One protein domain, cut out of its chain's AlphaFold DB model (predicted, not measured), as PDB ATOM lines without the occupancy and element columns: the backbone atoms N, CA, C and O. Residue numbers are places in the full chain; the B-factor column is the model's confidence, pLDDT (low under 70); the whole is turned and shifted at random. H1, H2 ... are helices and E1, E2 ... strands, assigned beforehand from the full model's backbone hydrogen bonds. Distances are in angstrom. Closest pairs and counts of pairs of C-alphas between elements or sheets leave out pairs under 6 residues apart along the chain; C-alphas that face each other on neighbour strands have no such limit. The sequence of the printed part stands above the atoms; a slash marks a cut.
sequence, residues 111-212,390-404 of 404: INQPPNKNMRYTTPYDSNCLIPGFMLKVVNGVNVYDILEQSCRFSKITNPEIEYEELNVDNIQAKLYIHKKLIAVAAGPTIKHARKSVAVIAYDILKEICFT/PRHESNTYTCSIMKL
ATOM      1  N   ILE A 111     138.384 234.694 179.184       52.59
ATOM      2  CA  ILE A 111     138.005 233.961 177.959       52.59
ATOM      3  C   ILE A 111     138.958 232.804 177.638       52.59
ATOM      4  O   ILE A 111     138.545 231.818 177.040       52.59
ATOM      5  N   ASN A 112     140.231 232.916 178.025       50.53
ATOM      6  CA  ASN A 112     141.271 231.929 177.703       50.53
ATOM      7  C   ASN A 112     141.663 231.044 178.890       50.53
ATOM      8  O   ASN A 112     142.646 230.308 178.814       50.53
ATOM      9  N   GLN A 113     140.934 231.142 179.998       53.50
ATOM     10  CA  GLN A 113     141.072 230.201 181.097       53.50
ATOM     11  C   GLN A 113     140.072 229.058 180.887       53.50
ATOM     12  O   GLN A 113     138.960 229.310 180.415       53.50
ATOM     13  N   PRO A 114     140.431 227.806 181.224       49.84
ATOM     14  CA  PRO A 114     139.432 226.750 181.307       49.84
ATOM     15  C   PRO A 114     138.305 227.201 182.261       49.84
ATOM     16  O   PRO A 114     138.580 227.901 183.240       49.84
ATOM     17  N   PRO A 115     137.034 226.861 181.976       51.69
ATOM     18  CA  PRO A 115     135.899 227.314 182.767       51.69
ATOM     19  C   PRO A 115     136.081 226.946 184.246       51.69
ATOM     20  O   PRO A 115     136.527 225.848 184.579       51.69
ATOM     21  N   ASN A 116     135.740 227.886 185.129       45.66
ATOM     22  CA  ASN A 116     135.941 227.773 186.570       45.66
ATOM     23  C   ASN A 116     135.105 226.601 187.136       45.66
ATOM     24  O   ASN A 116     133.882 226.619 187.024       45.66
ATOM     25  N   LYS A 117     135.806 225.583 187.658       52.56
ATOM     26  CA  LYS A 117     135.422 224.440 188.521       52.56
ATOM     27  C   LYS A 117     133.944 223.983 188.527       52.56
ATOM     28  O   LYS A 117     133.059 224.729 188.931       52.56
ATOM     29  N   ASN A 118     133.738 222.688 188.211       46.75
ATOM     30  CA  ASN A 118     132.559 221.810 188.458       46.75
ATOM     31  C   ASN A 118     131.907 221.144 187.233       46.75
ATOM     32  O   ASN A 118     130.742 220.751 187.289       46.75
ATOM     33  N   MET A 119     132.616 220.922 186.129       50.72
ATOM     34  CA  MET A 119     132.073 220.005 185.124       50.72
ATOM     35  C   MET A 119     132.372 218.559 185.526       50.72
ATOM     36  O   MET A 119     133.493 218.105 185.353       50.72
ATOM     37  N   ARG A 120     131.387 217.837 186.071       53.44
ATOM     38  CA  ARG A 120     131.424 216.371 186.217       53.44
ATOM     39  C   ARG A 120     130.654 215.760 185.049       53.44
ATOM     40  O   ARG A 120     129.440 215.603 185.143       53.44
ATOM     41  N   TYR A 121     131.329 215.466 183.942       64.19
ATOM     42  CA  TYR A 121     130.765 214.593 182.911       64.19
ATOM     43  C   TYR A 121     131.509 213.267 182.913       64.19
ATOM     44  O   TYR A 121     132.733 213.207 182.981       64.19
ATOM     45  N   THR A 122     130.725 212.201 182.873       64.06
ATOM     46  CA  THR A 122     131.196 210.814 182.898       64.06
ATOM     47  C   THR A 122     131.444 210.291 181.491       64.06
ATOM     48  O   THR A 122     132.237 209.369 181.300       64.06
ATOM     49  N   THR A 123     130.810 210.907 180.486       75.25
ATOM     50  CA  THR A 123     130.969 210.543 179.078       75.25
ATOM     51  C   THR A 123     131.124 211.784 178.198       75.25
ATOM     52  O   THR A 123     130.613 212.852 178.540       75.25
ATOM     53  N   PRO A 124     131.782 211.678 177.026       77.50
ATOM     54  CA  PRO A 124     131.870 212.782 176.073       77.50
ATOM     55  C   PRO A 124     130.509 213.168 175.480       77.50
ATOM     56  O   PRO A 124     130.430 214.168 174.778       77.50
ATOM     57  N   TYR A 125     129.450 212.388 175.720       82.44
ATOM     58  CA  TYR A 125     128.108 212.598 175.172       82.44
ATOM     59  C   TYR A 125     127.153 213.279 176.155       82.44
ATOM     60  O   TYR A 125     125.998 213.520 175.803       82.44
ATOM     61  N   ASP A 126     127.620 213.606 177.361       76.88
ATOM     62  CA  ASP A 126     126.798 214.262 178.369       76.88
ATOM     63  C   ASP A 126     126.416 215.675 177.890       76.88
ATOM     64  O   ASP A 126     127.229 216.421 177.336       76.88
ATOM     65  N   SER A 127     125.171 216.086 178.135       72.56
ATOM     66  CA  SER A 127     124.668 217.415 177.743       72.56
ATOM     67  C   SER A 127     125.437 218.567 178.390       72.56
ATOM     68  O   SER A 127     125.435 219.683 177.876       72.56
ATOM     69  N   ASN A 128     126.086 218.288 179.520       68.88
ATOM     70  CA  ASN A 128     126.841 219.258 180.302       68.88
ATOM     71  C   ASN A 128     128.258 219.466 179.754       68.88
ATOM     72  O   ASN A 128     128.954 220.354 180.235       68.88
ATOM     73  N   CYS A 129     128.703 218.667 178.776       71.69
ATOM     74  CA  CYS A 129     129.994 218.858 178.126       71.69
ATOM     75  C   CYS A 129     130.053 220.203 177.389       71.69
ATOM     76  O   CYS A 129     129.058 220.689 176.842       71.69
ATOM     77  N   LEU A 130     131.260 220.774 177.295       75.81
ATOM     78  CA  LEU A 130     131.491 222.018 176.558       75.81
ATOM     79  C   LEU A 130     131.008 221.866 175.113       75.81
ATOM     80  O   LEU A 130     130.324 222.743 174.597       75.81
ATOM     81  N   ILE A 131     131.290 220.722 174.490       82.31
ATOM     82  CA  ILE A 131     130.753 220.336 173.186       82.31
ATOM     83  C   ILE A 131     130.321 218.863 173.288       82.31
ATOM     84  O   ILE A 131     131.182 217.981 173.246       82.31
ATOM     85  N   PRO A 132     129.018 218.570 173.455       82.06
ATOM     86  CA  PRO A 132     128.535 217.195 173.526       82.06
ATOM     87  C   PRO A 132     128.895 216.403 172.265       82.06
ATOM     88  O   PRO A 132     128.687 216.850 171.138       82.06
ATOM     89  N   GLY A 133     129.461 215.220 172.464       83.50
ATOM     90  CA  GLY A 133     129.944 214.313 171.429       83.50
ATOM     91  C   GLY A 133     131.323 214.641 170.858       83.50
ATOM     92  O   GLY A 133     131.814 213.872 170.029       83.50
ATOM     93  N   PHE A 134     131.965 215.733 171.287       90.19
ATOM     94  CA  PHE A 134     133.312 216.074 170.839       90.19
ATOM     95  C   PHE A 134     134.385 215.331 171.630       90.19
ATOM     96  O   PHE A 134     134.401 215.330 172.860       90.19
ATOM     97  N   MET A 135     135.332 214.750 170.898       91.31
ATOM     98  CA  MET A 135     136.535 214.138 171.442       91.31
ATOM     99  C   MET A 135     137.760 214.650 170.691       91.31
ATOM    100  O   MET A 135     137.775 214.706 169.455       91.31
ATOM    101  N   LEU A 136     138.806 214.987 171.439       92.44
ATOM    102  CA  LEU A 136     140.064 215.455 170.876       92.44
ATOM    103  C   LEU A 136     140.861 214.250 170.367       92.44
ATOM    104  O   LEU A 136     141.238 213.378 171.138       92.44
ATOM    105  N   LYS A 137     141.128 214.168 169.065       92.69
ATOM    106  CA  LYS A 137     141.901 213.077 168.467       92.69
ATOM    107  C   LYS A 137     143.316 213.546 168.146       92.69
ATOM    108  O   LYS A 137     143.525 214.266 167.174       92.69
ATOM    109  N   VAL A 138     144.293 213.072 168.911       91.25
ATOM    110  CA  VAL A 138     145.696 213.487 168.804       91.25
ATOM    111  C   VAL A 138     146.505 212.467 168.007       91.25
ATOM    112  O   VAL A 138     146.515 211.273 168.314       91.25
ATOM    113  N   VAL A 139     147.203 212.957 166.980       86.81
ATOM    114  CA  VAL A 139     148.129 212.190 166.139       86.81
ATOM    115  C   VAL A 139     149.500 212.860 166.203       86.81
ATOM    116  O   VAL A 139     149.604 214.070 166.003       86.81
ATOM    117  N   ASN A 140     150.549 212.083 166.475       80.31
ATOM    118  CA  ASN A 140     151.914 212.602 166.578       80.31
ATOM    119  C   ASN A 140     152.409 213.167 165.233       80.31
ATOM    120  O   ASN A 140     152.121 212.613 164.171       80.31
ATOM    121  N   GLY A 141     153.178 214.261 165.282       75.12
ATOM    122  CA  GLY A 141     153.847 214.847 164.110       75.12
ATOM    123  C   GLY A 141     152.978 215.735 163.209       75.12
ATOM    124  O   GLY A 141     153.417 216.108 162.124       75.12
ATOM    125  N   VAL A 142     151.759 216.078 163.634       80.81
ATOM    126  CA  VAL A 142     150.811 216.918 162.882       80.81
ATOM    127  C   VAL A 142     150.696 218.307 163.531       80.81
ATOM    128  O   VAL A 142     150.831 218.434 164.747       80.81
ATOM    129  N   ASN A 143     150.449 219.362 162.741       87.75
ATOM    130  CA  ASN A 143     150.244 220.709 163.288       87.75
ATOM    131  C   ASN A 143     148.998 220.765 164.183       87.75
ATOM    132  O   ASN A 143     147.988 220.120 163.908       87.75
ATOM    133  N   VAL A 144     149.025 221.624 165.204       90.69
ATOM    134  CA  VAL A 144     147.937 221.746 166.190       90.69
ATOM    135  C   VAL A 144     146.588 222.093 165.550       90.69
ATOM    136  O   VAL A 144     145.570 221.502 165.895       90.69
ATOM    137  N   TYR A 145     146.567 222.995 164.566       90.50
ATOM    138  CA  TYR A 145     145.323 223.326 163.863       90.50
ATOM    139  C   TYR A 145     144.743 222.116 163.110       90.50
ATOM    140  O   TYR A 145     143.540 221.865 163.166       90.50
ATOM    141  N   ASP A 146     145.600 221.329 162.458       90.31
ATOM    142  CA  ASP A 146     145.181 220.127 161.732       90.31
ATOM    143  C   ASP A 146     144.649 219.058 162.707       90.31
ATOM    144  O   ASP A 146     143.717 218.328 162.372       90.31
ATOM    145  N   ILE A 147     145.185 218.989 163.934       92.56
ATOM    146  CA  ILE A 147     144.652 218.142 165.016       92.56
ATOM    147  C   ILE A 147     143.218 218.561 165.367       92.56
ATOM    148  O   ILE A 147     142.341 217.698 165.467       92.56
ATOM    149  N   LEU A 148     142.943 219.861 165.512       92.56
ATOM    150  CA  LEU A 148     141.591 220.365 165.796       92.56
ATOM    151  C   LEU A 148     140.612 220.027 164.661       92.56
ATOM    152  O   LEU A 148     139.505 219.549 164.922       92.56
ATOM    153  N   GLU A 149     141.026 220.187 163.400       92.75
ATOM    154  CA  GLU A 149     140.201 219.821 162.244       92.75
ATOM    155  C   GLU A 149     139.928 218.308 162.193       92.75
ATOM    156  O   GLU A 149     138.785 217.867 162.038       92.75
ATOM    157  N   GLN A 150     140.963 217.484 162.383       91.81
ATOM    158  CA  GLN A 150     140.821 216.028 162.434       91.81
ATOM    159  C   GLN A 150     139.918 215.574 163.584       91.81
ATOM    160  O   GLN A 150     139.165 214.613 163.412       91.81
ATOM    161  N   SER A 151     139.958 216.266 164.724       93.31
ATOM    162  CA  SER A 151     139.108 216.000 165.891       93.31
ATOM    163  C   SER A 151     137.639 216.323 165.615       93.31
ATOM    164  O   SER A 151     136.760 215.523 165.945       93.31
ATOM    165  N   CYS A 152     137.363 217.433 164.922       92.25
ATOM    166  CA  CYS A 152     136.009 217.790 164.492       92.25
ATOM    167  C   CYS A 152     135.436 216.739 163.533       92.25
ATOM    168  O   CYS A 152     134.342 216.214 163.745       92.25
ATOM    169  N   ARG A 153     136.226 216.344 162.526       91.38
ATOM    170  CA  ARG A 153     135.850 215.299 161.559       91.38
ATOM    171  C   ARG A 153     135.660 213.937 162.214       91.38
ATOM    172  O   ARG A 153     134.760 213.196 161.829       91.38
ATOM    173  N   PHE A 154     136.508 213.598 163.185       90.06
ATOM    174  CA  PHE A 154     136.376 212.374 163.968       90.06
ATOM    175  C   PHE A 154     135.050 212.364 164.727       90.06
ATOM    176  O   PHE A 154     134.288 211.413 164.585       90.06
ATOM    177  N   SER A 155     134.733 213.459 165.415       89.69
ATOM    178  CA  SER A 155     133.505 213.634 166.199       89.69
ATOM    179  C   SER A 155     132.250 213.899 165.351       89.69
ATOM    180  O   SER A 155     131.162 214.031 165.897       89.69
ATOM    181  N   LYS A 156     132.380 213.952 164.015       89.00
ATOM    182  CA  LYS A 156     131.306 214.270 163.053       89.00
ATOM    183  C   LYS A 156     130.632 215.630 163.301       89.00
ATOM    184  O   LYS A 156     129.435 215.777 163.065       89.00
ATOM    185  N   ILE A 157     131.404 216.620 163.741       89.31
ATOM    186  CA  ILE A 157     130.947 218.007 163.911       89.31
ATOM    187  C   ILE A 157     131.537 218.921 162.829       89.31
ATOM    188  O   ILE A 157     132.391 218.504 162.043       89.31
ATOM    189  N   THR A 158     131.071 220.171 162.777       89.50
ATOM    190  CA  THR A 158     131.591 221.191 161.856       89.50
ATOM    191  C   THR A 158     133.060 221.494 162.139       89.50
ATOM    192  O   THR A 158     133.506 221.437 163.286       89.50
ATOM    193  N   ASN A 159     133.814 221.805 161.084       90.75
ATOM    194  CA  ASN A 159     135.219 222.185 161.205       90.75
ATOM    195  C   ASN A 159     135.389 223.467 162.052       90.75
ATOM    196  O   ASN A 159     134.436 224.240 162.169       90.75
ATOM    197  N   PRO A 160     136.588 223.713 162.618       91.88
ATOM    198  CA  PRO A 160     136.862 224.931 163.375       91.88
ATOM    199  C   PRO A 160     136.762 226.180 162.494       91.88
ATOM    200  O   PRO A 160     137.396 226.251 161.436       91.88
ATOM    201  N   GLU A 161     136.025 227.178 162.962       92.69
ATOM    202  CA  GLU A 161     135.871 228.479 162.308       92.69
ATOM    203  C   GLU A 161     136.755 229.509 163.021       92.69
ATOM    204  O   GLU A 161     136.886 229.476 164.245       92.69
ATOM    205  N   ILE A 162     137.410 230.396 162.263       92.25
ATOM    206  CA  ILE A 162     138.222 231.483 162.826       92.25
ATOM    207  C   ILE A 162     137.732 232.807 162.257       92.25
ATOM    208  O   ILE A 162     137.793 233.018 161.046       92.25
ATOM    209  N   GLU A 163     137.316 233.697 163.149       92.31
ATOM    210  CA  GLU A 163     137.003 235.089 162.838       92.31
ATOM    211  C   GLU A 163     138.210 235.967 163.177       92.31
ATOM    212  O   GLU A 163     138.888 235.734 164.183       92.31
ATOM    213  N   TYR A 164     138.489 236.960 162.330       91.44
ATOM    214  CA  TYR A 164     139.588 237.901 162.527       91.44
ATOM    215  C   TYR A 164     139.042 239.302 162.761       91.44
ATOM    216  O   TYR A 164     138.179 239.762 162.016       91.44
ATOM    217  N   GLU A 165     139.584 239.978 163.764       88.31
ATOM    218  CA  GLU A 165     139.252 241.357 164.105       88.31
ATOM    219  C   GLU A 165     140.542 242.174 164.210       88.31
ATOM    220  O   GLU A 165     141.546 241.716 164.763       88.31
ATOM    221  N   GLU A 166     140.537 243.382 163.656       84.69
ATOM    222  CA  GLU A 166     141.646 244.322 163.808       84.69
ATOM    223  C   GLU A 166     141.585 244.922 165.215       84.69
ATOM    224  O   GLU A 166     140.609 245.580 165.572       84.69
ATOM    225  N   LEU A 167     142.605 244.654 166.038       74.00
ATOM    226  CA  LEU A 167     142.639 245.140 167.418       74.00
ATOM    227  C   LEU A 167     143.354 246.493 167.502       74.00
ATOM    228  O   LEU A 167     142.847 247.416 168.125       74.00
ATOM    229  N   ASN A 168     144.531 246.594 166.869       75.56
ATOM    230  CA  ASN A 168     145.397 247.776 166.793       75.56
ATOM    231  C   ASN A 168     146.114 247.799 165.426       75.56
ATOM    232  O   ASN A 168     146.120 246.783 164.735       75.56
ATOM    233  N   VAL A 169     146.795 248.906 165.082       67.38
ATOM    234  CA  VAL A 169     147.505 249.104 163.790       67.38
ATOM    235  C   VAL A 169     148.446 247.943 163.422       67.38
ATOM    236  O   VAL A 169     148.562 247.605 162.248       67.38
ATOM    237  N   ASP A 170     149.051 247.285 164.417       78.62
ATOM    238  CA  ASP A 170     150.059 246.239 164.196       78.62
ATOM    239  C   ASP A 170     149.598 244.814 164.543       78.62
ATOM    240  O   ASP A 170     150.366 243.870 164.365       78.62
ATOM    241  N   ASN A 171     148.381 244.622 165.073       84.56
ATOM    242  CA  ASN A 171     147.955 243.323 165.605       84.56
ATOM    243  C   ASN A 171     146.541 242.923 165.180       84.56
ATOM    244  O   ASN A 171     145.573 243.668 165.345       84.56
ATOM    245  N   ILE A 172     146.428 241.669 164.744       88.88
ATOM    246  CA  ILE A 172     145.181 241.020 164.345       88.88
ATOM    247  C   ILE A 172     144.780 240.038 165.442       88.88
ATOM    248  O   ILE A 172     145.563 239.165 165.829       88.88
ATOM    249  N   GLN A 173     143.554 240.165 165.934       91.19
ATOM    250  CA  GLN A 173     142.936 239.215 166.846       91.19
ATOM    251  C   GLN A 173     142.265 238.094 166.046       91.19
ATOM    252  O   GLN A 173     141.618 238.338 165.034       91.19
ATOM    253  N   ALA A 174     142.419 236.856 166.502       91.31
ATOM    254  CA  ALA A 174     141.766 235.670 165.975       91.31
ATOM    255  C   ALA A 174     140.912 235.029 167.075       91.31
ATOM    256  O   ALA A 174     141.409 234.748 168.169       91.31
ATOM    257  N   LYS A 175     139.638 234.772 166.772       89.88
ATOM    258  CA  LYS A 175     138.671 234.092 167.644       89.88
ATOM    259  C   LYS A 175     138.328 232.741 167.033       89.88
ATOM    260  O   LYS A 175     137.880 232.689 165.891       89.88
ATOM    261  N   LEU A 176     138.580 231.652 167.757       91.44
ATOM    262  CA  LEU A 176     138.345 230.293 167.269       91.44
ATOM    263  C   LEU A 176     137.059 229.723 167.862       91.44
ATOM    264  O   LEU A 176     136.914 229.633 169.084       91.44
ATOM    265  N   TYR A 177     136.174 229.266 166.980       87.81
ATOM    266  CA  TYR A 177     134.902 228.653 167.324       87.81
ATOM    267  C   TYR A 177     134.859 227.190 166.892       87.81
ATOM    268  O   TYR A 177     135.292 226.822 165.800       87.81
ATOM    269  N   ILE A 178     134.272 226.349 167.740       90.19
ATOM    270  CA  ILE A 178     133.914 224.971 167.400       90.19
ATOM    271  C   ILE A 178     132.437 224.796 167.720       90.19
ATOM    272  O   ILE A 178     131.996 225.101 168.825       90.19
ATOM    273  N   HIS A 179     131.659 224.326 166.743       85.88
ATOM    274  CA  HIS A 179     130.210 224.156 166.885       85.88
ATOM    275  C   HIS A 179     129.504 225.426 167.416       85.88
ATOM    276  O   HIS A 179     128.676 225.361 168.323       85.88
ATOM    277  N   LYS A 180     129.873 226.598 166.870       84.69
ATOM    278  CA  LYS A 180     129.389 227.939 167.266       84.69
ATOM    279  C   LYS A 180     129.698 228.364 168.712       84.69
ATOM    280  O   LYS A 180     129.176 229.377 169.168       84.69
ATOM    281  N   LYS A 181     130.540 227.627 169.440       84.12
ATOM    282  CA  LYS A 181     131.031 228.021 170.766       84.12
ATOM    283  C   LYS A 181     132.437 228.584 170.651       84.12
ATOM    284  O   LYS A 181     133.289 227.964 170.017       84.12
ATOM    285  N   LEU A 182     132.667 229.741 171.266       85.44
ATOM    286  CA  LEU A 182     133.989 230.353 171.353       85.44
ATOM    287  C   LEU A 182     134.870 229.513 172.282       85.44
ATOM    288  O   LEU A 182     134.489 229.273 173.425       85.44
ATOM    289  N   ILE A 183     136.021 229.066 171.784       86.81
ATOM    290  CA  ILE A 183     136.952 228.213 172.539       86.81
ATOM    291  C   ILE A 183     138.174 228.997 173.003       86.81
ATOM    292  O   ILE A 183     138.614 228.823 174.132       86.81
ATOM    293  N   ALA A 184     138.737 229.833 172.131       88.81
ATOM    294  CA  ALA A 184     139.932 230.601 172.443       88.81
ATOM    295  C   ALA A 184     140.004 231.885 171.623       88.81
ATOM    296  O   ALA A 184     139.471 231.974 170.512       88.81
ATOM    297  N   VAL A 185     140.742 232.852 172.158       88.19
ATOM    298  CA  VAL A 185     141.051 234.122 171.507       88.19
ATOM    299  C   VAL A 185     142.545 234.393 171.622       88.19
ATOM    300  O   VAL A 185     143.110 234.335 172.712       88.19
ATOM    301  N   ALA A 186     143.200 234.734 170.517       88.69
ATOM    302  CA  ALA A 186     144.608 235.129 170.519       88.69
ATOM    303  C   ALA A 186     144.849 236.310 169.586       88.69
ATOM    304  O   ALA A 186     144.058 236.555 168.683       88.69
ATOM    305  N   ALA A 187     145.958 237.019 169.771       87.06
ATOM    306  CA  ALA A 187     146.390 238.075 168.864       87.06
ATOM    307  C   ALA A 187     147.768 237.753 168.281       87.06
ATOM    308  O   ALA A 187     148.544 236.988 168.858       87.06
ATOM    309  N   GLY A 188     148.071 238.329 167.123       87.00
ATOM    310  CA  GLY A 188     149.396 238.253 166.530       87.00
ATOM    311  C   GLY A 188     149.616 239.299 165.439       87.00
ATOM    312  O   GLY A 188     148.649 239.837 164.902       87.00
ATOM    313  N   PRO A 189     150.880 239.532 165.050       87.38
ATOM    314  CA  PRO A 189     151.240 240.558 164.069       87.38
ATOM    315  C   PRO A 189     150.814 240.206 162.638       87.38
ATOM    316  O   PRO A 189     150.757 241.049 161.754       87.38
ATOM    317  N   THR A 190     150.538 238.928 162.370       89.69
ATOM    318  CA  THR A 190     150.043 238.460 161.071       89.69
ATOM    319  C   THR A 190     148.913 237.466 161.278       89.69
ATOM    320  O   THR A 190     148.899 236.744 162.275       89.69
ATOM    321  N   ILE A 191     148.028 237.337 160.286       88.44
ATOM    322  CA  ILE A 191     146.938 236.343 160.273       88.44
ATOM    323  C   ILE A 191     147.477 234.931 160.556       88.44
ATOM    324  O   ILE A 191     146.901 234.180 161.339       88.44
ATOM    325  N   LYS A 192     148.623 234.568 159.960       90.12
ATOM    326  CA  LYS A 192     149.263 233.257 160.170       90.12
ATOM    327  C   LYS A 192     149.725 233.067 161.614       90.12
ATOM    328  O   LYS A 192     149.552 231.980 162.162       90.12
ATOM    329  N   HIS A 193     150.311 234.102 162.215       88.25
ATOM    330  CA  HIS A 193     150.766 234.046 163.600       88.25
ATOM    331  C   HIS A 193     149.576 233.980 164.564       88.25
ATOM    332  O   HIS A 193     149.522 233.070 165.381       88.25
ATOM    333  N   ALA A 194     148.576 234.850 164.389       88.19
ATOM    334  CA  ALA A 194     147.349 234.852 165.184       88.19
ATOM    335  C   ALA A 194     146.620 233.498 165.109       88.19
ATOM    336  O   ALA A 194     146.248 232.936 166.137       88.19
ATOM    337  N   ARG A 195     146.514 232.909 163.907       92.19
ATOM    338  CA  ARG A 195     145.947 231.566 163.694       92.19
ATOM    339  C   ARG A 195     146.722 230.471 164.424       92.19
ATOM    340  O   ARG A 195     146.114 229.565 164.989       92.19
ATOM    341  N   LYS A 196     148.056 230.511 164.387       90.69
ATOM    342  CA  LYS A 196     148.886 229.523 165.086       90.69
ATOM    343  C   LYS A 196     148.720 229.659 166.601       90.69
ATOM    344  O   LYS A 196     148.508 228.650 167.264       90.69
ATOM    345  N   SER A 197     148.756 230.883 167.122       87.38
ATOM    346  CA  SER A 197     148.614 231.162 168.553       87.38
ATOM    347  C   SER A 197     147.237 230.762 169.088       87.38
ATOM    348  O   SER A 197     147.165 230.061 170.092       87.38
ATOM    349  N   VAL A 198     146.147 231.112 168.388       91.75
ATOM    350  CA  VAL A 198     144.788 230.730 168.817       91.75
ATOM    351  C   VAL A 198     144.585 229.218 168.777       91.75
ATOM    352  O   VAL A 198     143.941 228.670 169.663       91.75
ATOM    353  N   ALA A 199     145.176 228.521 167.798       92.88
ATOM    354  CA  ALA A 199     145.085 227.068 167.711       92.88
ATOM    355  C   ALA A 199     145.803 226.366 168.874       92.88
ATOM    356  O   ALA A 199     145.282 225.377 169.385       92.88
ATOM    357  N   VAL A 200     146.969 226.869 169.297       91.25
ATOM    358  CA  VAL A 200     147.706 226.333 170.457       91.25
ATOM    359  C   VAL A 200     146.897 226.521 171.737       91.25
ATOM    360  O   VAL A 200     146.633 225.543 172.427       91.25
ATOM    361  N   ILE A 201     146.408 227.738 171.990       85.88
ATOM    362  CA  ILE A 201     145.597 228.035 173.182       85.88
ATOM    363  C   ILE A 201     144.311 227.197 173.188       85.88
ATOM    364  O   ILE A 201     143.976 226.586 174.200       85.88
ATOM    365  N   ALA A 202     143.614 227.103 172.051       90.62
ATOM    366  CA  ALA A 202     142.416 226.275 171.926       90.62
ATOM    367  C   ALA A 202     142.703 224.795 172.204       90.62
ATOM    368  O   ALA A 202     141.909 224.129 172.864       90.62
ATOM    369  N   TYR A 203     143.822 224.272 171.702       91.69
ATOM    370  CA  TYR A 203     144.224 222.894 171.947       91.69
ATOM    371  C   TYR A 203     144.496 222.631 173.425       91.69
ATOM    372  O   TYR A 203     144.014 221.625 173.937       91.69
ATOM    373  N   ASP A 204     145.206 223.525 174.112       87.06
ATOM    374  CA  ASP A 204     145.493 223.361 175.537       87.06
ATOM    375  C   ASP A 204     144.199 223.379 176.360       87.06
ATOM    376  O   ASP A 204     143.968 222.467 177.148       87.06
ATOM    377  N   ILE A 205     143.286 224.320 176.088       84.94
ATOM    378  CA  ILE A 205     141.961 224.372 176.730       84.94
ATOM    379  C   ILE A 205     141.180 223.067 176.494       84.94
ATOM    380  O   ILE A 205     140.676 222.451 177.432       84.94
ATOM    381  N   LEU A 206     141.089 222.606 175.242       88.31
ATOM    382  CA  LEU A 206     140.344 221.390 174.900       88.31
ATOM    383  C   LEU A 206     141.003 220.118 175.426       88.31
ATOM    384  O   LEU A 206     140.303 219.145 175.670       88.31
ATOM    385  N   LYS A 207     142.322 220.093 175.594       88.56
ATOM    386  CA  LYS A 207     143.037 218.947 176.158       88.56
ATOM    387  C   LYS A 207     142.750 218.780 177.648       88.56
ATOM    388  O   LYS A 207     142.674 217.653 178.126       88.56
ATOM    389  N   GLU A 208     142.571 219.882 178.370       83.19
ATOM    390  CA  GLU A 208     142.182 219.841 179.780       83.19
ATOM    391  C   GLU A 208     140.703 219.467 179.946       83.19
ATOM    392  O   GLU A 208     140.349 218.739 180.865       83.19
ATOM    393  N   ILE A 209     139.831 219.920 179.042       81.88
ATOM    394  CA  ILE A 209     138.379 219.772 179.199       81.88
ATOM    395  C   ILE A 209     137.853 218.522 178.473       81.88
ATOM    396  O   ILE A 209     136.975 217.830 178.963       81.88
ATOM    397  N   CYS A 210     138.325 218.157 177.294       86.62
ATOM    398  CA  CYS A 210     137.696 217.095 176.505       86.62
ATOM    399  C   CYS A 210     138.392 215.740 176.664       86.62
ATOM    400  O   CYS A 210     139.601 215.643 176.870       86.62
ATOM    401  N   PHE A 211     137.618 214.665 176.486       89.50
ATOM    402  CA  PHE A 211     138.181 213.324 176.345       89.50
ATOM    403  C   PHE A 211     139.105 213.287 175.133       89.50
ATOM    404  O   PHE A 211     138.711 213.677 174.027       89.50
ATOM    405  N   THR A 212     140.319 212.793 175.345       90.62
ATOM    406  CA  THR A 212     141.374 212.827 174.340       90.62
ATOM    407  C   THR A 212     141.744 211.413 173.907       90.62
ATOM    408  O   THR A 212     142.138 210.584 174.715       90.62
ATOM    409  N   PRO A 390     139.619 213.963 180.618       82.12
ATOM    410  CA  PRO A 390     139.651 215.363 181.012       82.12
ATOM    411  C   PRO A 390     140.303 215.561 182.381       82.12
ATOM    412  O   PRO A 390     140.093 214.769 183.306       82.12
ATOM    413  N   ARG A 391     141.031 216.663 182.546       70.12
ATOM    414  CA  ARG A 391     141.485 217.125 183.855       70.12
ATOM    415  C   ARG A 391     140.320 217.802 184.573       70.12
ATOM    416  O   ARG A 391     140.145 219.014 184.531       70.12
ATOM    417  N   HIS A 392     139.511 216.996 185.250       53.91
ATOM    418  CA  HIS A 392     138.697 217.486 186.359       53.91
ATOM    419  C   HIS A 392     139.633 217.798 187.536       53.91
ATOM    420  O   HIS A 392     140.667 217.141 187.683       53.91
ATOM    421  N   GLU A 393     139.324 218.798 188.361       38.75
ATOM    422  CA  GLU A 393     140.125 219.068 189.558       38.75
ATOM    423  C   GLU A 393     140.109 217.873 190.510       38.75
ATOM    424  O   GLU A 393     139.168 217.709 191.277       38.75
ATOM    425  N   SER A 394     141.141 217.036 190.397       35.16
ATOM    426  CA  SER A 394     141.954 216.443 191.462       35.16
ATOM    427  C   SER A 394     142.684 215.226 190.887       35.16
ATOM    428  O   SER A 394     142.153 214.119 190.860       35.16
ATOM    429  N   ASN A 395     143.926 215.425 190.441       30.34
ATOM    430  CA  ASN A 395     144.890 214.335 190.301       30.34
ATOM    431  C   ASN A 395     145.980 214.504 191.368       30.34
ATOM    432  O   ASN A 395     147.150 214.711 191.071       30.34
ATOM    433  N   THR A 396     145.550 214.453 192.624       30.81
ATOM    434  CA  THR A 396     146.342 214.119 193.813       30.81
ATOM    435  C   THR A 396     145.332 213.378 194.689       30.81
ATOM    436  O   THR A 396     144.429 214.002 195.226       30.81
ATOM    437  N   TYR A 397     145.251 212.055 194.708       31.09
ATOM    438  CA  TYR A 397     146.320 211.111 194.968       31.09
ATOM    439  C   TYR A 397     146.140 209.852 194.114       31.09
ATOM    440  O   TYR A 397     145.058 209.287 194.024       31.09
ATOM    441  N   THR A 398     147.242 209.435 193.490       29.11
ATOM    442  CA  THR A 398     147.512 208.061 193.048       29.11
ATOM    443  C   THR A 398     146.370 207.332 192.336       29.11
ATOM    444  O   THR A 398     145.619 206.569 192.931       29.11
ATOM    445  N   CYS A 399     146.351 207.474 191.009       33.91
ATOM    446  CA  CYS A 399     146.500 206.338 190.094       33.91
ATOM    447  C   CYS A 399     145.940 205.002 190.627       33.91
ATOM    448  O   CYS A 399     146.700 204.102 190.971       33.91
ATOM    449  N   SER A 400     144.621 204.877 190.755       30.52
ATOM    450  CA  SER A 400     143.947 203.587 190.985       30.52
ATOM    451  C   SER A 400     142.514 203.585 190.446       30.52
ATOM    452  O   SER A 400     141.684 202.782 190.856       30.52
ATOM    453  N   ILE A 401     142.223 204.459 189.480       32.47
ATOM    454  CA  ILE A 401     141.069 204.286 188.602       32.47
ATOM    455  C   ILE A 401     141.563 203.425 187.438       32.47
ATOM    456  O   ILE A 401     142.505 203.798 186.743       32.47
ATOM    457  N   MET A 402     140.925 202.268 187.270       28.97
ATOM    458  CA  MET A 402     141.167 201.232 186.257       28.97
ATOM    459  C   MET A 402     142.257 200.206 186.519       28.97
ATOM    460  O   MET A 402     143.198 200.095 185.737       28.97
ATOM    461  N   LYS A 403     142.024 199.316 187.484       27.53
ATOM    462  CA  LYS A 403     142.169 197.883 187.191       27.53
ATOM    463  C   LYS A 403     140.996 197.117 187.797       27.53
ATOM    464  O   LYS A 403     140.913 196.972 189.012       27.53
ATOM    465  N   LEU A 404     140.077 196.728 186.908       32.31
ATOM    466  CA  LEU A 404     139.296 195.497 187.031       32.31
ATOM    467  C   LEU A 404     140.233 194.303 187.233       32.31
ATOM    468  O   LEU A 404     141.335 194.333 186.627       32.31
TER     469      LEU A 404
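AT A GLANCE: This is residues 111 to 212 and 390 to 404 of the 404 residues of the protein "NF-kappa-B-repressing factor" of Schizaphis graminum (UniProt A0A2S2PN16). A strongly twisted sheet of three strands, E2, E3 and E4, has the long helix H2 slantwise over one face; the shorter helix H1 packs on H2, and the short strand E1 is beside H1. Residues 394 to 404 stick out as a tail. The printed part has 117 residues, under half in named elements: E1, H1, E2, E3, E4, H2 along the chain, mixed helices and strands. The sheet's order is E2, E3, E4, antiparallel. The whole is only just compact, close to loose, with a radius of gyration of the C-alphas of 15.6 A, and spans 57 by 29 by 28 A.

HOW THE PARTS SIT: E1, residues 136 to 138, pairs with no named strand. Its C-alpha of Lys 137 is 4.8 A from that of Ser 151 in H1, residues 144 to 154, their closest. E2, residues 161 to 168, E3, residues 171 to 178, and E4, residues 181 to 188, form a meander, each strand the antiparallel neighbour of the one before. In the hairpin E2 and E3, N 163 and O 175 are 3.0 A apart, within hydrogen-bond range; in the hairpin E3 and E4, N 174 and O 186 are 2.7 A apart. H2, residues 191 to 209, is on the sheet, making two layers, a helix on one face of a sheet. Its height over the sheet is 5.8 A, over E3 and E4, slantwise at 43 degrees to E4 on the local plane; the closest C-alphas of H2 and E4, of Gly 188 and Ala 194, are 4.2 A apart. H2 touches H1 with residues 196 to 203 alone, closest at the C-alphas of Tyr 145 and Ala 199, 5.4 A, at a steep tilt of 56 degrees, the same way. In H1 and H2 every O i to N i+4 pair is within hydrogen-bond range.

IN THESE COORDINATES: E1 begins at C-alpha 136 (140.064, 215.455, 170.876) and measures 6.3 A; H1 measures 15.0 A. E2, E3 and E4 measure 22.0, 23.2 and 21.4 A. H2 measures 26.6 A and ends at C-alpha 209 (138.379, 219.772, 179.199).

THE WHOLE: The C-alphas of Val 169 and Leu 404, the two farthest apart, are 59.0 A apart. Residues 213 to 389 are not printed; C-alphas 212 and 390 are 7.3 A apart across the cut. No link between named elements is long. Low confidence, under 70, falls at residues 111 to 122, 128, 169 and 392 to 404.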